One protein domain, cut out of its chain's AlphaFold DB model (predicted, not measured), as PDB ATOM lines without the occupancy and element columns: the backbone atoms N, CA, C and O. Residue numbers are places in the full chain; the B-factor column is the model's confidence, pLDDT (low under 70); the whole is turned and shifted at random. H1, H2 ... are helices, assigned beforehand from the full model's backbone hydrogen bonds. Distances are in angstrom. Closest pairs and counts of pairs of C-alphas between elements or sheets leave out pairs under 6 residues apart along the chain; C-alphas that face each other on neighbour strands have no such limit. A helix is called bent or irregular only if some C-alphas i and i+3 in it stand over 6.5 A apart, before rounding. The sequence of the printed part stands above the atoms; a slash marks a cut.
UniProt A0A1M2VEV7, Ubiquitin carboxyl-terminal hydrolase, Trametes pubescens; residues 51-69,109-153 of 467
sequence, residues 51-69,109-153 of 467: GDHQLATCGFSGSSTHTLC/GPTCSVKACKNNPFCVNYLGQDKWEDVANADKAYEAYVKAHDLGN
ATOM      1  N   GLY A  51     148.206 171.018 159.898       77.69
ATOM      2  CA  GLY A  51     146.920 170.459 160.336       77.69
ATOM      3  C   GLY A  51     146.807 168.952 160.084       77.69
ATOM      4  O   GLY A  51     146.284 168.230 160.926       77.69
ATOM      5  N   ASP A  52     147.390 168.447 158.997       74.31
ATOM      6  CA  ASP A  52     147.415 167.010 158.709       74.31
ATOM      7  C   ASP A  52     148.258 166.223 159.720       74.31
ATOM      8  O   ASP A  52     147.885 165.110 160.090       74.31
ATOM      9  N   HIS A  53     149.349 166.806 160.235       74.94
ATOM     10  CA  HIS A  53     150.124 166.200 161.323       74.94
ATOM     11  C   HIS A  53     149.292 166.107 162.611       74.94
ATOM     12  O   HIS A  53     149.303 165.072 163.276       74.94
ATOM     13  N   GLN A  54     148.506 167.142 162.923       78.50
ATOM     14  CA  GLN A  54     147.597 167.151 164.078       78.50
ATOM     15  C   GLN A  54     146.432 166.163 163.908       78.50
ATOM     16  O   GLN A  54     146.031 165.481 164.850       78.50
ATOM     17  N   LEU A  55     145.889 166.029 162.697       75.62
ATOM     18  CA  LEU A  55     144.858 165.033 162.406       75.62
ATOM     19  C   LEU A  55     145.427 163.610 162.459       75.62
ATOM     20  O   LEU A  55     144.749 162.699 162.933       75.62
ATOM     21  N   ALA A  56     146.677 163.404 162.037       72.88
ATOM     22  CA  ALA A  56     147.350 162.110 162.101       72.88
ATOM     23  C   ALA A  56     147.552 161.622 163.544       72.88
ATOM     24  O   ALA A  56     147.328 160.440 163.806       72.88
ATOM     25  N   THR A  57     147.884 162.507 164.496       70.50
ATOM     26  CA  THR A  57     148.039 162.119 165.915       70.50
ATOM     27  C   THR A  57     146.747 161.593 166.531       70.50
ATOM     28  O   THR A  57     146.775 160.760 167.432       70.50
ATOM     29  N   CYS A  58     145.610 162.066 166.027       72.38
ATOM     30  CA  CYS A  58     144.283 161.671 166.481       72.38
ATOM     31  C   CYS A  58     143.646 160.593 165.583       72.38
ATOM     32  O   CYS A  58     142.479 160.259 165.769       72.38
ATOM     33  N   GLY A  59     144.386 160.057 164.602       72.56
ATOM     34  CA  GLY A  59     143.910 159.018 163.682       72.56
ATOM     35  C   GLY A  59     142.895 159.491 162.633       72.56
ATOM     36  O   GLY A  59     142.281 158.644 161.984       72.56
ATOM     37  N   PHE A  60     142.733 160.807 162.452       73.12
ATOM     38  CA  PHE A  60     141.798 161.451 161.518       73.12
ATOM     39  C   PHE A  60     142.408 161.828 160.156       73.12
ATOM     40  O   PHE A  60     141.694 162.319 159.285       73.12
ATOM     41  N   SER A  61     143.714 161.630 159.958       72.75
ATOM     42  CA  SER A  61     144.366 161.914 158.671       72.75
ATOM     43  C   SER A  61     143.809 161.038 157.540       72.75
ATOM     44  O   SER A  61     143.426 159.889 157.764       72.75
ATOM     45  N   GLY A  62     143.813 161.547 156.303       65.19
ATOM     46  CA  GLY A  62     143.360 160.813 155.113       65.19
ATOM     47  C   GLY A  62     144.157 159.536 154.803       65.19
ATOM     48  O   GLY A  62     143.683 158.690 154.051       65.19
ATOM     49  N   SER A  63     145.338 159.368 155.405       63.72
ATOM     50  CA  SER A  63     146.174 158.159 155.330       63.72
ATOM     51  C   SER A  63     145.988 157.197 156.513       63.72
ATOM     52  O   SER A  63     146.743 156.233 156.651       63.72
ATOM     53  N   SER A  64     145.008 157.449 157.384       67.81
ATOM     54  CA  SER A  64     144.722 156.616 158.553       67.81
ATOM     55  C   SER A  64     144.356 155.182 158.162       67.81
ATOM     56  O   SER A  64     143.627 154.936 157.203       67.81
ATOM     57  N   THR A  65     144.828 154.217 158.953       69.25
ATOM     58  CA  THR A  65     144.446 152.799 158.817       69.25
ATOM     59  C   THR A  65     143.060 152.513 159.402       69.25
ATOM     60  O   THR A  65     142.516 151.418 159.230       69.25
ATOM     61  N   HIS A  66     142.471 153.493 160.094       73.19
ATOM     62  CA  HIS A  66     141.130 153.396 160.640       73.19
ATOM     63  C   HIS A  66     140.082 153.538 159.542       73.19
ATOM     64  O   HIS A  66     140.083 154.470 158.745       73.19
ATOM     65  N   THR A  67     139.153 152.593 159.519       74.38
ATOM     66  CA  THR A  67     138.107 152.534 158.503       74.38
ATOM     67  C   THR A  67     136.874 153.299 158.967       74.38
ATOM     68  O   THR A  67     136.524 153.268 160.148       74.38
ATOM     69  N   LEU A  68     136.205 153.997 158.044       78.19
ATOM     70  CA  LEU A  68     134.982 154.729 158.361       78.19
ATOM     71  C   LEU A  68     133.903 153.742 158.815       78.19
ATOM     72  O   LEU A  68     133.475 152.876 158.051       78.19
ATOM     73  N   CYS A  69     133.449 153.892 160.055       79.56
ATOM     74  CA  CYS A  69     132.375 153.082 160.589       79.56
ATOM     75  C   CYS A  69     131.052 153.838 160.460       79.56
ATOM     76  O   CYS A  69     130.833 154.858 161.114       79.56
ATOM     77  N   GLY A 109     132.017 147.112 153.218       56.00
ATOM     78  CA  GLY A 109     132.733 147.930 154.191       56.00
ATOM     79  C   GLY A 109     133.034 147.101 155.454       56.00
ATOM     80  O   GLY A 109     132.237 146.235 155.825       56.00
ATOM     81  N   PRO A 110     134.179 147.313 156.122       58.81
ATOM     82  CA  PRO A 110     134.535 146.576 157.332       58.81
ATOM     83  C   PRO A 110     133.419 146.695 158.373       58.81
ATOM     84  O   PRO A 110     132.970 147.790 158.713       58.81
ATOM     85  N   THR A 111     132.948 145.552 158.870       63.22
ATOM     86  CA  THR A 111     131.862 145.507 159.844       63.22
ATOM     87  C   THR A 111     132.331 146.104 161.167       63.22
ATOM     88  O   THR A 111     133.300 145.658 161.787       63.22
ATOM     89  N   CYS A 112     131.642 147.155 161.604       75.25
ATOM     90  CA  CYS A 112     131.914 147.784 162.883       75.25
ATOM     91  C   CYS A 112     131.676 146.784 164.014       75.25
ATOM     92  O   CYS A 112     130.584 146.238 164.146       75.25
ATOM     93  N   SER A 113     132.688 146.567 164.844       79.94
ATOM     94  CA  SER A 113     132.600 145.725 166.038       79.94
ATOM     95  C   SER A 113     133.146 146.478 167.243       79.94
ATOM     96  O   SER A 113     133.942 147.403 167.083       79.94
ATOM     97  N   VAL A 114     132.788 146.047 168.456       79.75
ATOM     98  CA  VAL A 114     133.278 146.644 169.715       79.75
ATOM     99  C   VAL A 114     134.809 146.770 169.718       79.75
ATOM    100  O   VAL A 114     135.354 147.818 170.051       79.75
ATOM    101  N   LYS A 115     135.520 145.719 169.280       80.88
ATOM    102  CA  LYS A 115     136.992 145.704 169.222       80.88
ATOM    103  C   LYS A 115     137.547 146.661 168.166       80.88
ATOM    104  O   LYS A 115     138.518 147.354 168.444       80.88
ATOM    105  N   ALA A 116     136.930 146.707 166.985       78.25
ATOM    106  CA  ALA A 116     137.353 147.599 165.907       78.25
ATOM    107  C   ALA A 116     137.049 149.073 166.215       78.25
ATOM    108  O   ALA A 116     137.772 149.949 165.761       78.25
ATOM    109  N   CYS A 117     136.007 149.346 167.000       82.19
ATOM    110  CA  CYS A 117     135.572 150.695 167.340       82.19
ATOM    111  C   CYS A 117     136.291 151.304 168.542       82.19
ATOM    112  O   CYS A 117     136.388 152.522 168.616       82.19
ATOM    113  N   LYS A 118     136.837 150.480 169.445       79.88
ATOM    114  CA  LYS A 118     137.457 150.936 170.700       79.88
ATOM    115  C   LYS A 118     138.507 152.040 170.515       79.88
ATOM    116  O   LYS A 118     138.561 152.957 171.322       79.88
ATOM    117  N   ASN A 119     139.318 151.939 169.462       77.19
ATOM    118  CA  ASN A 119     140.382 152.897 169.146       77.19
ATOM    119  C   ASN A 119     140.169 153.564 167.778       77.19
ATOM    120  O   ASN A 119     141.110 154.121 167.228       77.19
ATOM    121  N   ASN A 120     138.976 153.442 167.187       82.62
ATOM    122  CA  ASN A 120     138.690 154.013 165.878       82.62
ATOM    123  C   ASN A 120     137.969 155.355 166.059       82.62
ATOM    124  O   ASN A 120     136.791 155.352 166.424       82.62
ATOM    125  N   PRO A 121     138.630 156.485 165.758       80.50
ATOM    126  CA  PRO A 121     138.036 157.810 165.913       80.50
ATOM    127  C   PRO A 121     136.840 158.044 164.972       80.50
ATOM    128  O   PRO A 121     136.024 158.931 165.207       80.50
ATOM    129  N   PHE A 122     136.686 157.213 163.937       81.81
ATOM    130  CA  PHE A 122     135.566 157.236 163.000       81.81
ATOM    131  C   PHE A 122     134.399 156.319 163.397       81.81
ATOM    132  O   PHE A 122     133.512 156.083 162.576       81.81
ATOM    133  N   CYS A 123     134.376 155.767 164.617       85.31
ATOM    134  CA  CYS A 123     133.273 154.937 165.098       85.31
ATOM    135  C   CYS A 123     132.532 155.550 166.291       85.31
ATOM    136  O   CYS A 123     133.095 155.729 167.365       85.31
ATOM    137  N   VAL A 124     131.220 155.753 166.130       83.44
ATOM    138  CA  VAL A 124     130.309 156.262 167.180       83.44
ATOM    139  C   VAL A 124     129.318 155.204 167.700       83.44
ATOM    140  O   VAL A 124     128.449 155.482 168.519       83.44
ATOM    141  N   ASN A 125     129.445 153.956 167.241       82.69
ATOM    142  CA  ASN A 125     128.471 152.887 167.500       82.69
ATOM    143  C   ASN A 125     128.630 152.159 168.849       82.69
ATOM    144  O   ASN A 125     127.790 151.314 169.156       82.69
ATOM    145  N   TYR A 126     129.698 152.442 169.609       82.31
ATOM    146  CA  TYR A 126     130.055 151.745 170.859       82.31
ATOM    147  C   TYR A 126     130.709 152.698 171.881       82.31
ATOM    148  O   TYR A 126     131.808 152.452 172.371       82.31
ATOM    149  N   LEU A 127     130.042 153.817 172.166       79.88
ATOM    150  CA  LEU A 127     130.444 154.846 173.134       79.88
ATOM    151  C   LEU A 127     129.901 154.592 174.556       79.88
ATOM    152  O   LEU A 127     130.088 155.426 175.438       79.88
ATOM    153  N   GLY A 128     129.240 153.454 174.794       76.75
ATOM    154  CA  GLY A 128     128.666 153.077 176.095       76.75
ATOM    155  C   GLY A 128     127.137 152.992 176.120       76.75
ATOM    156  O   GLY A 128     126.550 152.794 177.184       76.75
ATOM    157  N   GLN A 129     126.482 153.147 174.967       76.94
ATOM    158  CA  GLN A 129     125.030 153.020 174.814       76.94
ATOM    159  C   GLN A 129     124.519 151.586 175.011       76.94
ATOM    160  O   GLN A 129     123.353 151.390 175.326       76.94
ATOM    161  N   ASP A 130     125.393 150.586 174.903       75.75
ATOM    162  CA  ASP A 130     125.110 149.179 175.203       75.75
ATOM    163  C   ASP A 130     124.597 148.972 176.635       75.75
ATOM    164  O   ASP A 130     123.791 148.081 176.879       75.75
ATOM    165  N   LYS A 131     124.997 149.841 177.571       71.69
ATOM    166  CA  LYS A 131     124.484 149.837 178.949       71.69
ATOM    167  C   LYS A 131     123.035 150.316 179.078       71.69
ATOM    168  O   LYS A 131     122.417 150.053 180.102       71.69
ATOM    169  N   TRP A 132     122.526 151.033 178.079       71.69
ATOM    170  CA  TRP A 132     121.216 151.691 178.091       71.69
ATOM    171  C   TRP A 132     120.217 151.038 177.126       71.69
ATOM    172  O   TRP A 132     119.013 151.139 177.329       71.69
ATOM    173  N   GLU A 133     120.711 150.361 176.088       71.69
ATOM    174  CA  GLU A 133     119.902 149.721 175.040       71.69
ATOM    175  C   GLU A 133     119.583 148.249 175.303       71.69
ATOM    176  O   GLU A 133     118.755 147.663 174.604       71.69
ATOM    177  N   ASP A 134     120.244 147.624 176.277       74.94
ATOM    178  CA  ASP A 134     119.928 146.254 176.653       74.94
ATOM    179  C   ASP A 134     118.533 146.202 177.289       74.94
ATOM    180  O   ASP A 134     118.341 146.582 178.443       74.94
ATOM    181  N   VAL A 135     117.557 145.710 176.520       66.94
ATOM    182  CA  VAL A 135     116.149 145.581 176.927       66.94
ATOM    183  C   VAL A 135     116.008 144.760 178.213       66.94
ATOM    184  O   VAL A 135     115.112 145.025 179.007       66.94
ATOM    185  N   ALA A 136     116.914 143.810 178.473       69.81
ATOM    186  CA  ALA A 136     116.911 143.030 179.712       69.81
ATOM    187  C   ALA A 136     117.422 143.819 180.935       69.81
ATOM    188  O   ALA A 136     117.216 143.397 182.072       69.81
ATOM    189  N   ASN A 137     118.094 144.953 180.720       69.50
ATOM    190  CA  ASN A 137     118.646 145.826 181.755       69.50
ATOM    191  C   ASN A 137     118.057 147.252 181.718       69.50
ATOM    192  O   ASN A 137     118.565 148.126 182.424       69.50
ATOM    193  N   ALA A 138     116.985 147.486 180.953       72.75
ATOM    194  CA  ALA A 138     116.339 148.792 180.818       72.75
ATOM    195  C   ALA A 138     115.931 149.395 182.177       72.75
ATOM    196  O   ALA A 138     116.173 150.576 182.419       72.75
ATOM    197  N   ASP A 139     115.423 148.572 183.099       74.19
ATOM    198  CA  ASP A 139     115.044 149.014 184.447       74.19
ATOM    199  C   ASP A 139     116.257 149.498 185.257       74.19
ATOM    200  O   ASP A 139     116.220 150.558 185.876       74.19
ATOM    201  N   LYS A 140     117.389 148.784 185.186       78.19
ATOM    202  CA  LYS A 140     118.630 149.176 185.882       78.19
ATOM    203  C   LYS A 140     119.237 150.443 185.296       78.19
ATOM    204  O   LYS A 140     119.816 151.249 186.022       78.19
ATOM    205  N   ALA A 141     119.148 150.595 183.978       78.06
ATOM    206  CA  ALA A 141     119.571 151.802 183.290       78.06
ATOM    207  C   ALA A 141     118.723 152.996 183.760       78.06
ATOM    208  O   ALA A 141     119.272 154.006 184.200       78.06
ATOM    209  N   TYR A 142     117.397 152.844 183.783       76.12
ATOM    210  CA  TYR A 142     116.478 153.854 184.302       76.12
ATOM    211  C   TYR A 142     116.774 154.218 185.768       76.12
ATOM    212  O   TYR A 142     116.929 155.398 186.083       76.12
ATOM    213  N   GLU A 143     116.967 153.233 186.650       78.00
ATOM    214  CA  GLU A 143     117.359 153.457 188.050       78.00
ATOM    215  C   GLU A 143     118.682 154.229 188.179       78.00
ATOM    216  O   GLU A 143     118.796 155.159 188.984       78.00
ATOM    217  N   ALA A 144     119.691 153.879 187.375       79.44
ATOM    218  CA  ALA A 144     120.981 154.562 187.378       79.44
ATOM    219  C   ALA A 144     120.862 156.023 186.918       79.44
ATOM    220  O   ALA A 144     121.521 156.892 187.493       79.44
ATOM    221  N   TYR A 145     120.012 156.305 185.926       80.12
ATOM    222  CA  TYR A 145     119.719 157.666 185.470       80.12
ATOM    223  C   TYR A 145     119.004 158.487 186.543       80.12
ATOM    224  O   TYR A 145     119.456 159.582 186.873       80.12
ATOM    225  N   VAL A 146     117.941 157.937 187.138       80.44
ATOM    226  CA  VAL A 146     117.189 158.593 188.218       80.44
ATOM    227  C   VAL A 146     118.114 158.945 189.381       80.44
ATOM    228  O   VAL A 146     118.079 160.070 189.877       80.44
ATOM    229  N   LYS A 147     119.003 158.020 189.765       81.25
ATOM    230  CA  LYS A 147     119.988 158.238 190.829       81.25
ATOM    231  C   LYS A 147     121.055 159.271 190.462       81.25
ATOM    232  O   LYS A 147     121.448 160.056 191.317       81.25
ATOM    233  N   ALA A 148     121.553 159.261 189.226       82.69
ATOM    234  CA  ALA A 148     122.578 160.207 188.778       82.69
ATOM    235  C   ALA A 148     122.054 161.649 188.687       82.69
ATOM    236  O   ALA A 148     122.826 162.586 188.877       82.69
ATOM    237  N   HIS A 149     120.760 161.815 188.408       81.94
ATOM    238  CA  HIS A 149     120.114 163.117 188.236       81.94
ATOM    239  C   HIS A 149     119.262 163.566 189.430       81.94
ATOM    240  O   HIS A 149     118.620 164.607 189.337       81.94
ATOM    241  N   ASP A 150     119.263 162.807 190.530       81.25
ATOM    242  CA  ASP A 150     118.503 163.100 191.754       81.25
ATOM    243  C   ASP A 150     117.008 163.377 191.485       81.25
ATOM    244  O   ASP A 150     116.387 164.266 192.063       81.25
ATOM    245  N   LEU A 151     116.416 162.617 190.554       76.81
ATOM    246  CA  LEU A 151     115.046 162.842 190.063       76.81
ATOM    247  C   LEU A 151     113.950 162.349 191.029       76.81
ATOM    248  O   LEU A 151     112.764 162.464 190.725       76.81
ATOM    249  N   GLY A 152     114.326 161.837 192.205       75.19
ATOM    250  CA  GLY A 152     113.394 161.341 193.217       75.19
ATOM    251  C   GLY A 152     112.608 160.098 192.782       75.19
ATOM    252  O   GLY A 152     113.012 159.354 191.890       75.19
ATOM    253  N   ASN A 153     111.483 159.842 193.456       74.31
ATOM    254  CA  ASN A 153     110.622 158.691 193.173       74.31
ATOM    255  C   ASN A 153     109.690 158.970 191.990       74.31
ATOM    256  O   ASN A 153     109.194 160.085 191.837       74.31
TER     257      ASN A 153
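Overview. This is residues 51 to 69 and 109 to 153 of the 467 residues of the protein "Ubiquitin carboxyl-terminal hydrolase" of Trametes pubescens (UniProt A0A1M2VEV7). This is a strung-out, open chain of helices: the short helix H1 is at one end of the long axis, and the longest helix, H4, stands across that axis toward the other end. Between them run loops with the single-turn helices H2 and H3, and H3 meets H4 at a corner. The printed part has 64 residues with four named helices, in the order H1, H2, H3, H4, and no named strand; the class is all helix, though under half of the residues, 29 of 64, are in named elements. The whole is extended, with a radius of gyration of the C-alphas of 17.1 A, and its C-alphas span 52 by 26 by 13 A, only just flat.

Along the chain. H1 is residues 51 to 57, 10.1 A from first to last C-alpha, and begins with C-alpha 51 at (146.920, 170.459, 160.336). Residues 58 to 69 hold no named element. H2 is residues 114 to 117, with C-alpha 114 at (133.278, 146.644, 169.715). Residues 118 to 129 again hold no named element, and their C-alphas lie 2 to 10 A from the mean of all C-alphas. H3 is residues 130 to 133. H4 is residues 135 to 148, 19.9 A from first to last C-alpha, and ends with C-alpha 148 at (122.578, 160.207, 188.778). H4 is irregular: C-alphas 136 and 139 are 7.9 A apart.

Arrangement. H1 touches no helix, and H1 and H2 are apart. H2 touches no helix either; H2 and H3 are apart. H3 and H4 touch only at the corner by their link, with 4 pairs of C-alphas within 8 A. Their closest C-alphas are those of Trp 132 and Ala 141, 5.5 A apart, and their centres are 9.3 A apart. H4 touches H3 with residues 137 to 141 alone. Residues 134 to 139, of which 135 to 139 belong to H4, stand free. In H1 every O i to N i+4 pair is within hydrogen-bond range, in H4 8 of 10 are, and H2 and H3 are too short for such a pair.

Size, cuts and confidence. The two C-alphas farthest apart are those of Ser 63 and Asn 153, 51.9 A. Residues 70 to 108 are cut out and not printed, and C-alphas 69 and 109 are 8.2 A apart across the cut. The link from H1 to H2 is the link across the cut. The link from H2 to H3 is long, with 12 residues, and the link from H3 to H4 is tight, with 1 residue. The mean pLDDT of the printed part is 75.5, and residues 62 to 65, 109 to 111 and 135 to 137 are under 70.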